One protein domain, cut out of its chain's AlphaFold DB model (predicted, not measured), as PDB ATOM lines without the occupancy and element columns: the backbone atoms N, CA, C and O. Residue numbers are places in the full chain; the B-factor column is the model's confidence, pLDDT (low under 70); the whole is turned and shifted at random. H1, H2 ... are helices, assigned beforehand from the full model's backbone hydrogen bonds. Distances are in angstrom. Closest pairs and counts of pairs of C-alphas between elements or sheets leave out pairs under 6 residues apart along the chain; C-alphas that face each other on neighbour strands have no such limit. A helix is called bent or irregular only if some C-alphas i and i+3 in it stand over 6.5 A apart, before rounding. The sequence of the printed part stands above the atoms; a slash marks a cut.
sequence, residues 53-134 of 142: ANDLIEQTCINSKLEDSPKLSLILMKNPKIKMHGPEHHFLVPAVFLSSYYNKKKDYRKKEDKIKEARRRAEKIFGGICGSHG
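What this domain is: This is residues 53 to 134 of the 142 residues of the protein "DUF5714 domain-containing protein" of Thermoplasmatales archaeon SCGC AB-539-C06 (UniProt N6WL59). Look for three helices, H1, H3 and H4, lying nearly parallel in a bundle whose centres make a triangle, with the shorter H2 packed slantwise on H3 on the side away from H4. H5 is a small turn of helix past the far end of H4, touching no other helix and with low confidence. The 82 printed residues hold five named helices, in the order H1 H2 H3 H4 H5, and no named strand: the class is all helix. The whole is compact, with a radius of gyration of the C-alphas of 12.3 A, yet elongated in outline, spanning 37 by 24 by 21 A.

How they stand to each other: Begin with the longest helix, H3, residues 89 to 104. H4, residues 108 to 122, touches it at a shallow tilt of 15 degrees, opposite ways; their closest C-alphas, those of Phe 91 and Ala 122, are 5.3 A apart, and the two form a helical hairpin. H1, residues 53 to 63, touches H3 at a shallow tilt of 2 degrees, the same way, with the closest C-alphas, those of Cys 61 and Ser 99, 5.4 A apart. H1 also touches H4, opposite ways at a shallow tilt of 17 degrees, closest at the C-alphas of Ile 62 and Glu 112, 5.7 A apart. Next find H2, residues 69 to 77, which touches H3 at a steep tilt of 41 degrees, opposite ways; the closest C-alphas, those of Ser 69 and Val 96, are 5.4 A apart, and H2 and H3 form a helical hairpin. H1 and H2, also a helical hairpin, only just touch, with 3 pairs of C-alphas within 8 A, the closest being those of Ile 57 and Leu 76 at 6.8 A. H2 and H4 are apart. H5, residues 129 to 133, is apart from H1, H2, H3 and H4. In H1, H2, H4 and H5 every O i to N i+4 pair is within hydrogen-bond range; in H3 it is 11 of 12.

Where its parts are: Find C-alpha 89 at (203.468, 179.421, 173.292); from there H3 runs 22.7 A to C-alpha 104. H3 is neither bent nor irregular, but only just: C-alphas 90 and 93 are 6.3 A apart. H4 runs 20.9 A back from C-alpha 108 to C-alpha 122 at (206.606, 170.949, 172.717). H1 starts at C-alpha 53, (203.229, 178.199, 182.950), and covers 15.5 A. H2 covers 12.1 A and H5 5.8 A.

The domain as a whole: The farthest C-alphas, those of Lys 106 and Ser 132, are 37.6 A apart. The printed part has no cut. The link from H2 to H3, residues 78 to 88, is long. Mean pLDDT of the printed part is 89.3; residues 125 to 134 are under 70.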
ATOM      1  N   ALA A  53     204.093 177.826 184.068       93.69
ATOM      2  CA  ALA A  53     203.229 178.199 182.950       93.69
ATOM      3  C   ALA A  53     202.742 176.990 182.126       93.69
ATOM      4  O   ALA A  53     201.558 176.920 181.803       93.69
ATOM      5  N   ASN A  54     203.610 176.012 181.843       95.00
ATOM      6  CA  ASN A  54     203.213 174.801 181.116       95.00
ATOM      7  C   ASN A  54     202.227 173.939 181.921       95.00
ATOM      8  O   ASN A  54     201.251 173.458 181.353       95.00
ATOM      9  N   ASP A  55     202.411 173.809 183.237       96.31
ATOM     10  CA  ASP A  55     201.461 173.078 184.086       96.31
ATOM     11  C   ASP A  55     200.100 173.779 184.141       96.31
ATOM     12  O   ASP A  55     199.052 173.137 184.054       96.31
ATOM     13  N   LEU A  56     200.105 175.114 184.206       96.38
ATOM     14  CA  LEU A  56     198.888 175.916 184.134       96.38
ATOM     15  C   LEU A  56     198.152 175.703 182.802       96.38
ATOM     16  O   LEU A  56     196.932 175.526 182.806       96.38
ATOM     17  N   ILE A  57     198.874 175.716 181.675       97.31
ATOM     18  CA  ILE A  57     198.315 175.464 180.337       97.31
ATOM     19  C   ILE A  57     197.672 174.079 180.289       97.31
ATOM     20  O   ILE A  57     196.510 173.964 179.892       97.31
ATOM     21  N   GLU A  58     198.403 173.046 180.711       97.50
ATOM     22  CA  GLU A  58     197.933 171.662 180.692       97.50
ATOM     23  C   GLU A  58     196.651 171.505 181.516       97.50
ATOM     24  O   GLU A  58     195.616 171.095 180.982       97.50
ATOM     25  N   GLN A  59     196.687 171.908 182.788       96.94
ATOM     26  CA  GLN A  59     195.561 171.744 183.705       96.94
ATOM     27  C   GLN A  59     194.326 172.527 183.241       96.94
ATOM     28  O   GLN A  59     193.212 171.998 183.248       96.94
ATOM     29  N   THR A  60     194.509 173.767 182.776       97.12
ATOM     30  CA  THR A  60     193.401 174.584 182.253       97.12
ATOM     31  C   THR A  60     192.780 173.932 181.016       97.12
ATOM     32  O   THR A  60     191.557 173.860 180.897       97.12
ATOM     33  N   CYS A  61     193.593 173.406 180.094       97.69
ATOM     34  CA  CYS A  61     193.103 172.774 178.867       97.69
ATOM     35  C   CYS A  61     192.395 171.433 179.128       97.69
ATOM     36  O   CYS A  61     191.391 171.134 178.468       97.69
ATOM     37  N   ILE A  62     192.869 170.640 180.093       97.12
ATOM     38  CA  ILE A  62     192.227 169.381 180.507       97.12
ATOM     39  C   ILE A  62     190.869 169.659 181.164       97.12
ATOM     40  O   ILE A  62     189.868 169.032 180.803       97.12
ATOM     41  N   ASN A  63     190.792 170.647 182.057       96.06
ATOM     42  CA  ASN A  63     189.569 170.925 182.815       96.06
ATOM     43  C   ASN A  63     188.533 171.729 182.018       96.06
ATOM     44  O   ASN A  63     187.329 171.566 182.223       96.06
ATOM     45  N   SER A  64     188.975 172.556 181.067       96.06
ATOM     46  CA  SER A  64     188.089 173.388 180.251       96.06
ATOM     47  C   SER A  64     187.095 172.564 179.433       96.06
ATOM     48  O   SER A  64     187.442 171.545 178.826       96.06
ATOM     49  N   LYS A  65     185.857 173.058 179.363       95.81
ATOM     50  CA  LYS A  65     184.796 172.575 178.464       95.81
ATOM     51  C   LYS A  65     184.534 173.530 177.293       95.81
ATOM     52  O   LYS A  65     183.583 173.330 176.549       95.81
ATOM     53  N   LEU A  66     185.360 174.566 177.125       96.00
ATOM     54  CA  LEU A  66     185.214 175.527 176.033       96.00
ATOM     55  C   LEU A  66     185.517 174.873 174.682       96.00
ATOM     56  O   LEU A  66     186.550 174.229 174.502       96.00
ATOM     57  N   GLU A  67     184.631 175.087 173.715       96.50
ATOM     58  CA  GLU A  67     184.790 174.642 172.323       96.50
ATOM     59  C   GLU A  67     185.434 175.711 171.421       96.50
ATOM     60  O   GLU A  67     185.719 175.465 170.248       96.50
ATOM     61  N   ASP A  68     185.657 176.903 171.972       95.62
ATOM     62  CA  ASP A  68     186.221 178.075 171.309       95.62
ATOM     63  C   ASP A  68     187.692 178.228 171.732       95.62
ATOM     64  O   ASP A  68     188.000 178.684 172.839       95.62
ATOM     65  N   SER A  69     188.608 177.778 170.869       93.50
ATOM     66  CA  SER A  69     190.049 177.824 171.136       93.50
ATOM     67  C   SER A  69     190.611 179.247 171.241       93.50
ATOM     68  O   SER A  69     191.402 179.461 172.163       93.50
ATOM     69  N   PRO A  70     190.205 180.241 170.418       95.56
ATOM     70  CA  PRO A  70     190.566 181.637 170.655       95.56
ATOM     71  C   PRO A  70     190.216 182.118 172.064       95.56
ATOM     72  O   PRO A  70     191.083 182.664 172.749       95.56
ATOM     73  N   LYS A  71     189.000 181.855 172.559       95.25
ATOM     74  CA  LYS A  71     188.627 182.251 173.931       95.25
ATOM     75  C   LYS A  71     189.499 181.586 174.990       95.25
ATOM     76  O   LYS A  71     189.951 182.262 175.913       95.25
ATOM     77  N   LEU A  72     189.773 180.289 174.848       95.25
ATOM     78  CA  LEU A  72     190.647 179.567 175.776       95.25
ATOM     79  C   LEU A  72     192.088 180.104 175.745       95.25
ATOM     80  O   LEU A  72     192.716 180.242 176.795       95.25
ATOM     81  N   SER A  73     192.593 180.482 174.568       94.75
ATOM     82  CA  SER A  73     193.912 181.109 174.444       94.75
ATOM     83  C   SER A  73     193.976 182.454 175.169       94.75
ATOM     84  O   SER A  73     194.928 182.708 175.900       94.75
ATOM     85  N   LEU A  74     192.937 183.290 175.049       93.94
ATOM     86  CA  LEU A  74     192.871 184.596 175.712       93.94
ATOM     87  C   LEU A  74     192.821 184.466 177.238       93.94
ATOM     88  O   LEU A  74     193.415 185.283 177.935       93.94
ATOM     89  N   ILE A  75     192.143 183.441 177.761       93.94
ATOM     90  CA  ILE A  75     192.128 183.120 179.197       93.94
ATOM     91  C   ILE A  75     193.549 182.842 179.699       93.94
ATOM     92  O   ILE A  75     193.973 183.422 180.696       93.94
ATOM     93  N   LEU A  76     194.297 181.994 178.987       95.00
ATOM     94  CA  LEU A  76     195.664 181.626 179.356       95.00
ATOM     95  C   LEU A  76     196.640 182.801 179.200       95.00
ATOM     96  O   LEU A  76     197.390 183.097 180.122       95.00
ATOM     97  N   MET A  77     196.591 183.523 178.078       93.31
ATOM     98  CA  MET A  77     197.503 184.639 177.785       93.31
ATOM     99  C   MET A  77     197.321 185.858 178.704       93.31
ATOM    100  O   MET A  77     198.190 186.725 178.743       93.31
ATOM    101  N   LYS A  78     196.223 185.945 179.470       91.50
ATOM    102  CA  LYS A  78     196.076 186.949 180.539       91.50
ATOM    103  C   LYS A  78     196.963 186.658 181.751       91.50
ATOM    104  O   LYS A  78     197.209 187.568 182.541       91.50
ATOM    105  N   ASN A  79     197.443 185.424 181.916       92.06
ATOM    106  CA  ASN A  79     198.325 185.085 183.021       92.06
ATOM    107  C   ASN A  79     199.711 185.725 182.820       92.06
ATOM    108  O   ASN A  79     200.355 185.468 181.803       92.06
ATOM    109  N   PRO A  80     200.246 186.477 183.799       89.31
ATOM    110  CA  PRO A  80     201.549 187.127 183.666       89.31
ATOM    111  C   PRO A  80     202.730 186.154 183.514       89.31
ATOM    112  O   PRO A  80     203.812 186.597 183.114       89.31
ATOM    113  N   LYS A  81     202.566 184.863 183.832       90.00
ATOM    114  CA  LYS A  81     203.583 183.821 183.611       90.00
ATOM    115  C   LYS A  81     203.713 183.419 182.140       90.00
ATOM    116  O   LYS A  81     204.773 182.947 181.758       90.00
ATOM    117  N   ILE A  82     202.685 183.641 181.321       90.69
ATOM    118  CA  ILE A  82     202.718 183.373 179.880       90.69
ATOM    119  C   ILE A  82     203.102 184.678 179.180       90.69
ATOM    120  O   ILE A  82     202.306 185.610 179.071       90.69
ATOM    121  N   LYS A  83     204.368 184.791 178.772       87.75
ATOM    122  CA  LYS A  83     204.875 185.991 178.092       87.75
ATOM    123  C   LYS A  83     204.474 185.948 176.623       87.75
ATOM    124  O   LYS A  83     204.606 184.907 176.008       87.75
ATOM    125  N   MET A  84     204.109 187.091 176.040       82.75
ATOM    126  CA  MET A  84     203.663 187.201 174.638       82.75
ATOM    127  C   MET A  84     204.592 186.527 173.605       82.75
ATOM    128  O   MET A  84     204.116 186.004 172.604       82.75
ATOM    129  N   HIS A  85     205.906 186.534 173.847       82.31
ATOM    130  CA  HIS A  85     206.916 185.862 173.015       82.31
ATOM    131  C   HIS A  85     207.682 184.782 173.790       82.31
ATOM    132  O   HIS A  85     208.857 184.529 173.539       82.31
ATOM    133  N   GLY A  86     207.035 184.192 174.789       82.94
ATOM    134  CA  GLY A  86     207.627 183.165 175.625       82.94
ATOM    135  C   GLY A  86     207.588 181.777 174.971       82.94
ATOM    136  O   GLY A  86     206.711 181.503 174.142       82.94
ATOM    137  N   PRO A  87     208.524 180.879 175.331       85.88
ATOM    138  CA  PRO A  87     208.574 179.515 174.800       85.88
ATOM    139  C   PRO A  87     207.323 178.691 175.149       85.88
ATOM    140  O   PRO A  87     207.027 177.702 174.480       85.88
ATOM    141  N   GLU A  88     206.540 179.119 176.141       91.38
ATOM    142  CA  GLU A  88     205.281 178.488 176.553       91.38
ATOM    143  C   GLU A  88     204.264 178.437 175.403       91.38
ATOM    144  O   GLU A  88     203.426 177.535 175.339       91.38
ATOM    145  N   HIS A  89     204.352 179.375 174.453       91.00
ATOM    146  CA  HIS A  89     203.468 179.421 173.292       91.00
ATOM    147  C   HIS A  89     203.605 178.194 172.379       91.00
ATOM    148  O   HIS A  89     202.642 177.842 171.695       91.00
ATOM    149  N   HIS A  90     204.748 177.495 172.415       89.38
ATOM    150  CA  HIS A  90     204.944 176.242 171.679       89.38
ATOM    151  C   HIS A  90     204.005 175.135 172.168       89.38
ATOM    152  O   HIS A  90     203.584 174.293 171.380       89.38
ATOM    153  N   PHE A  91     203.649 175.153 173.456       94.31
ATOM    154  CA  PHE A  91     202.694 174.217 174.038       94.31
ATOM    155  C   PHE A  91     201.269 174.786 174.095       94.31
ATOM    156  O   PHE A  91     200.311 174.061 173.823       94.31
ATOM    157  N   LEU A  92     201.110 176.083 174.382       95.44
ATOM    158  CA  LEU A  92     199.800 176.731 174.499       95.44
ATOM    159  C   LEU A  92     198.934 176.501 173.259       95.44
ATOM    160  O   LEU A  92     197.796 176.053 173.385       95.44
ATOM    161  N   VAL A  93     199.470 176.779 172.067       93.81
ATOM    162  CA  VAL A  93     198.721 176.699 170.803       93.81
ATOM    163  C   VAL A  93     198.178 175.287 170.532       93.81
ATOM    164  O   VAL A  93     196.962 175.153 170.341       93.81
ATOM    165  N   PRO A  94     198.994 174.211 170.540       94.94
ATOM    166  CA  PRO A  94     198.457 172.867 170.349       94.94
ATOM    167  C   PRO A  94     197.524 172.436 171.492       94.94
ATOM    168  O   PRO A  94     196.507 171.796 171.219       94.94
ATOM    169  N   ALA A  95     197.794 172.817 172.746       97.50
ATOM    170  CA  ALA A  95     196.949 172.453 173.884       97.50
ATOM    171  C   ALA A  95     195.528 173.030 173.776       97.50
ATOM    172  O   ALA A  95     194.551 172.292 173.940       97.50
ATOM    173  N   VAL A  96     195.385 174.322 173.440       97.69
ATOM    174  CA  VAL A  96     194.059 174.950 173.296       97.69
ATOM    175  C   VAL A  96     193.285 174.383 172.111       97.69
ATOM    176  O   VAL A  96     192.069 174.184 172.200       97.69
ATOM    177  N   PHE A  97     193.979 174.066 171.014       97.44
ATOM    178  CA  PHE A  97     193.354 173.467 169.841       97.44
ATOM    179  C   PHE A  97     192.820 172.069 170.160       97.44
ATOM    180  O   PHE A  97     191.630 171.812 169.967       97.44
ATOM    181  N   LEU A  98     193.657 171.198 170.735       97.88
ATOM    182  CA  LEU A  98     193.259 169.851 171.146       97.88
ATOM    183  C   LEU A  98     192.124 169.888 172.173       97.88
ATOM    184  O   LEU A  98     191.167 169.128 172.040       97.88
ATOM    185  N   SER A  99     192.185 170.804 173.145       97.81
ATOM    186  CA  SER A  99     191.119 170.973 174.135       97.81
ATOM    187  C   SER A  99     189.777 171.269 173.467       97.81
ATOM    188  O   SER A  99     188.817 170.519 173.649       97.81
ATOM    189  N   SER A 100     189.725 172.300 172.617       97.56
ATOM    190  CA  SER A 100     188.495 172.703 171.924       97.56
ATOM    191  C   SER A 100     187.945 171.613 170.995       97.56
ATOM    192  O   SER A 100     186.743 171.339 170.993       97.56
ATOM    193  N   TYR A 101     188.823 170.933 170.253       97.88
ATOM    194  CA  TYR A 101     188.467 169.851 169.343       97.88
ATOM    195  C   TYR A 101     187.860 168.651 170.076       97.88
ATOM    196  O   TYR A 101     186.797 168.157 169.692       97.88
ATOM    197  N   TYR A 102     188.497 168.186 171.151       98.12
ATOM    198  CA  TYR A 102     187.987 167.042 171.903       98.12
ATOM    199  C   TYR A 102     186.785 167.390 172.786       98.12
ATOM    200  O   TYR A 102     185.955 166.514 173.032       98.12
ATOM    201  N   ASN A 103     186.631 168.656 173.193       97.56
ATOM    202  CA  ASN A 103     185.402 169.140 173.822       97.56
ATOM    203  C   ASN A 103     184.209 169.027 172.858       97.56
ATOM    204  O   ASN A 103     183.210 168.414 173.229       97.56
ATOM    205  N   LYS A 104     184.356 169.464 171.595       97.19
ATOM    206  CA  LYS A 104     183.323 169.282 170.550       97.19
ATOM    207  C   LYS A 104     182.970 167.812 170.320       97.19
ATOM    208  O   LYS A 104     181.807 167.466 170.132       97.19
ATOM    209  N   LYS A 105     183.972 166.929 170.353       96.75
ATOM    210  CA  LYS A 105     183.776 165.474 170.221       96.75
ATOM    211  C   LYS A 105     183.249 164.793 171.485       96.75
ATOM    212  O   LYS A 105     182.914 163.614 171.420       96.75
ATOM    213  N   LYS A 106     183.198 165.501 172.619       96.88
ATOM    214  CA  LYS A 106     182.875 164.960 173.951       96.88
ATOM    215  C   LYS A 106     183.756 163.763 174.359       96.88
ATOM    216  O   LYS A 106     183.357 162.956 175.192       96.88
ATOM    217  N   ASP A 107     184.969 163.663 173.807       97.06
ATOM    218  CA  ASP A 107     185.930 162.586 174.087       97.06
ATOM    219  C   ASP A 107     187.014 163.105 175.043       97.06
ATOM    220  O   ASP A 107     188.128 163.468 174.658       97.06
ATOM    221  N   TYR A 108     186.639 163.210 176.320       95.50
ATOM    222  CA  TYR A 108     187.481 163.811 177.357       95.50
ATOM    223  C   TYR A 108     188.686 162.952 177.738       95.50
ATOM    224  O   TYR A 108     189.705 163.503 178.142       95.50
ATOM    225  N   ARG A 109     188.594 161.628 177.571       94.81
ATOM    226  CA  ARG A 109     189.718 160.725 177.830       94.81
ATOM    227  C   ARG A 109     190.833 160.962 176.814       94.81
ATOM    228  O   ARG A 109     191.957 161.254 177.205       94.81
ATOM    229  N   LYS A 110     190.512 160.949 175.512       96.06
ATOM    230  CA  LYS A 110     191.524 161.250 174.486       96.06
ATOM    231  C   LYS A 110     192.014 162.689 174.555       96.06
ATOM    232  O   LYS A 110     193.157 162.939 174.183       96.06
ATOM    233  N   LYS A 111     191.185 163.627 175.030       97.69
ATOM    234  CA  LYS A 111     191.611 165.011 175.268       97.69
ATOM    235  C   LYS A 111     192.845 165.065 176.164       97.69
ATOM    236  O   LYS A 111     193.835 165.683 175.788       97.69
ATOM    237  N   GLU A 112     192.772 164.421 177.324       97.88
ATOM    238  CA  GLU A 112     193.860 164.416 178.300       97.88
ATOM    239  C   GLU A 112     195.121 163.762 177.727       97.88
ATOM    240  O   GLU A 112     196.183 164.386 177.721       97.88
ATOM    241  N   ASP A 113     194.984 162.567 177.145       97.50
ATOM    242  CA  ASP A 113     196.105 161.830 176.552       97.50
ATOM    243  C   ASP A 113     196.824 162.655 175.470       97.50
ATOM    244  O   ASP A 113     198.055 162.717 175.419       97.50
ATOM    245  N   LYS A 114     196.060 163.327 174.599       97.50
ATOM    246  CA  LYS A 114     196.624 164.108 173.491       97.50
ATOM    247  C   LYS A 114     197.248 165.421 173.940       97.50
ATOM    248  O   LYS A 114     198.245 165.822 173.345       97.50
ATOM    249  N   ILE A 115     196.715 166.073 174.971       97.69
ATOM    250  CA  ILE A 115     197.334 167.278 175.542       97.69
ATOM    251  C   ILE A 115     198.684 166.925 176.180       97.69
ATOM    252  O   ILE A 115     199.671 167.608 175.905       97.69
ATOM    253  N   LYS A 116     198.760 165.834 176.954       96.56
ATOM    254  CA  LYS A 116     200.022 165.368 177.557       96.56
ATOM    255  C   LYS A 116     201.065 165.002 176.500       96.56
ATOM    256  O   LYS A 116     202.233 165.367 176.617       96.56
ATOM    257  N   GLU A 117     200.649 164.344 175.419       95.38
ATOM    258  CA  GLU A 117     201.546 164.048 174.297       95.38
ATOM    259  C   GLU A 117     202.018 165.323 173.577       95.38
ATOM    260  O   GLU A 117     203.197 165.443 173.238       95.38
ATOM    261  N   ALA A 118     201.134 166.306 173.376       94.31
ATOM    262  CA  ALA A 118     201.510 167.593 172.794       94.31
ATOM    263  C   ALA A 118     202.537 168.335 173.658       94.31
ATOM    264  O   ALA A 118     203.486 168.900 173.115       94.31
ATOM    265  N   ARG A 119     202.403 168.276 174.989       94.12
ATOM    266  CA  ARG A 119     203.396 168.825 175.918       94.12
ATOM    267  C   ARG A 119     204.762 168.182 175.731       94.12
ATOM    268  O   ARG A 119     205.738 168.884 175.488       94.12
ATOM    269  N   ARG A 120     204.815 166.848 175.752       92.31
ATOM    270  CA  ARG A 120     206.055 166.077 175.567       92.31
ATOM    271  C   ARG A 120     206.754 166.410 174.246       92.31
ATOM    272  O   ARG A 120     207.978 166.347 174.159       92.31
ATOM    273  N   ARG A 121     205.991 166.732 173.195       89.88
ATOM    274  CA  ARG A 121     206.532 167.198 171.906       89.88
ATOM    275  C   ARG A 121     207.034 168.638 171.989       89.88
ATOM    276  O   ARG A 121     208.130 168.910 171.512       89.88
ATOM    277  N   ALA A 122     206.264 169.534 172.602       87.94
ATOM    278  CA  ALA A 122     206.606 170.949 172.717       87.94
ATOM    279  C   ALA A 122     207.856 171.194 173.576       87.94
ATOM    280  O   ALA A 122     208.682 172.029 173.222       87.94
ATOM    281  N   GLU A 123     208.045 170.427 174.652       84.06
ATOM    282  CA  GLU A 123     209.214 170.532 175.541       84.06
ATOM    283  C   GLU A 123     210.538 170.153 174.858       84.06
ATOM    284  O   GLU A 123     211.606 170.549 175.316       84.06
ATOM    285  N   LYS A 124     210.487 169.429 173.733       81.75
ATOM    286  CA  LYS A 124     211.674 169.117 172.919       81.75
ATOM    287  C   LYS A 124     212.104 170.273 172.016       81.75
ATOM    288  O   LYS A 124     213.157 170.190 171.388       81.75
ATOM    289  N   ILE A 125     211.293 171.324 171.906       69.69
ATOM    290  CA  ILE A 125     211.596 172.495 171.086       69.69
ATOM    291  C   ILE A 125     212.370 173.484 171.953       69.69
ATOM    292  O   ILE A 125     211.806 174.127 172.838       69.69
ATOM    293  N   PHE A 126     213.664 173.628 171.679       62.31
ATOM    294  CA  PHE A 126     214.503 174.607 172.361       62.31
ATOM    295  C   PHE A 126     214.005 176.044 172.117       62.31
ATOM    296  O   PHE A 126     213.544 176.397 171.025       62.31
ATOM    297  N   GLY A 127     214.109 176.890 173.146       56.62
ATOM    298  CA  GLY A 127     213.782 178.313 173.044       56.62
ATOM    299  C   GLY A 127     214.620 179.006 171.962       56.62
ATOM    300  O   GLY A 127     215.810 178.739 171.835       56.62
ATOM    301  N   GLY A 128     213.997 179.882 171.165       53.91
ATOM    302  CA  GLY A 128     214.659 180.621 170.076       53.91
ATOM    303  C   GLY A 128     214.513 180.016 168.670       53.91
ATOM    304  O   GLY A 128     214.795 180.695 167.682       53.91
ATOM    305  N   ILE A 129     213.992 178.788 168.539       58.59
ATOM    306  CA  ILE A 129     213.719 178.180 167.220       58.59
ATOM    307  C   ILE A 129     212.604 178.935 166.470       58.59
ATOM    308  O   ILE A 129     212.687 179.122 165.257       58.59
ATOM    309  N   CYS A 130     211.600 179.457 167.180       53.81
ATOM    310  CA  CYS A 130     210.495 180.214 166.582       53.81
ATOM    311  C   CYS A 130     210.937 181.514 165.885       53.81
ATOM    312  O   CYS A 130     210.359 181.875 164.863       53.81
ATOM    313  N   GLY A 131     211.985 182.181 166.384       48.75
ATOM    314  CA  GLY A 131     212.545 183.392 165.773       48.75
ATOM    315  C   GLY A 131     213.494 183.129 164.599       48.75
ATOM    316  O   GLY A 131     213.750 184.037 163.818       48.75
ATOM    317  N   SER A 132     214.003 181.900 164.459       49.97
ATOM    318  CA  SER A 132     214.970 181.525 163.416       49.97
ATOM    319  C   SER A 132     214.366 180.696 162.279       49.97
ATOM    320  O   SER A 132     214.895 180.732 161.174       49.97
ATOM    321  N   HIS A 133     213.261 179.976 162.515       47.22
ATOM    322  CA  HIS A 133     212.725 178.998 161.554       47.22
ATOM    323  C   HIS A 133     211.231 179.152 161.215       47.22
ATOM    324  O   HIS A 133     210.684 178.302 160.520       47.22
ATOM    325  N   GLY A 134     210.567 180.232 161.647       44.50
ATOM    326  CA  GLY A 134     209.343 180.781 161.033       44.50
ATOM    327  C   GLY A 134     208.078 179.908 160.908       44.50
ATOM    328  O   GLY A 134     207.063 180.425 160.450       44.50
TER     329      GLY A 134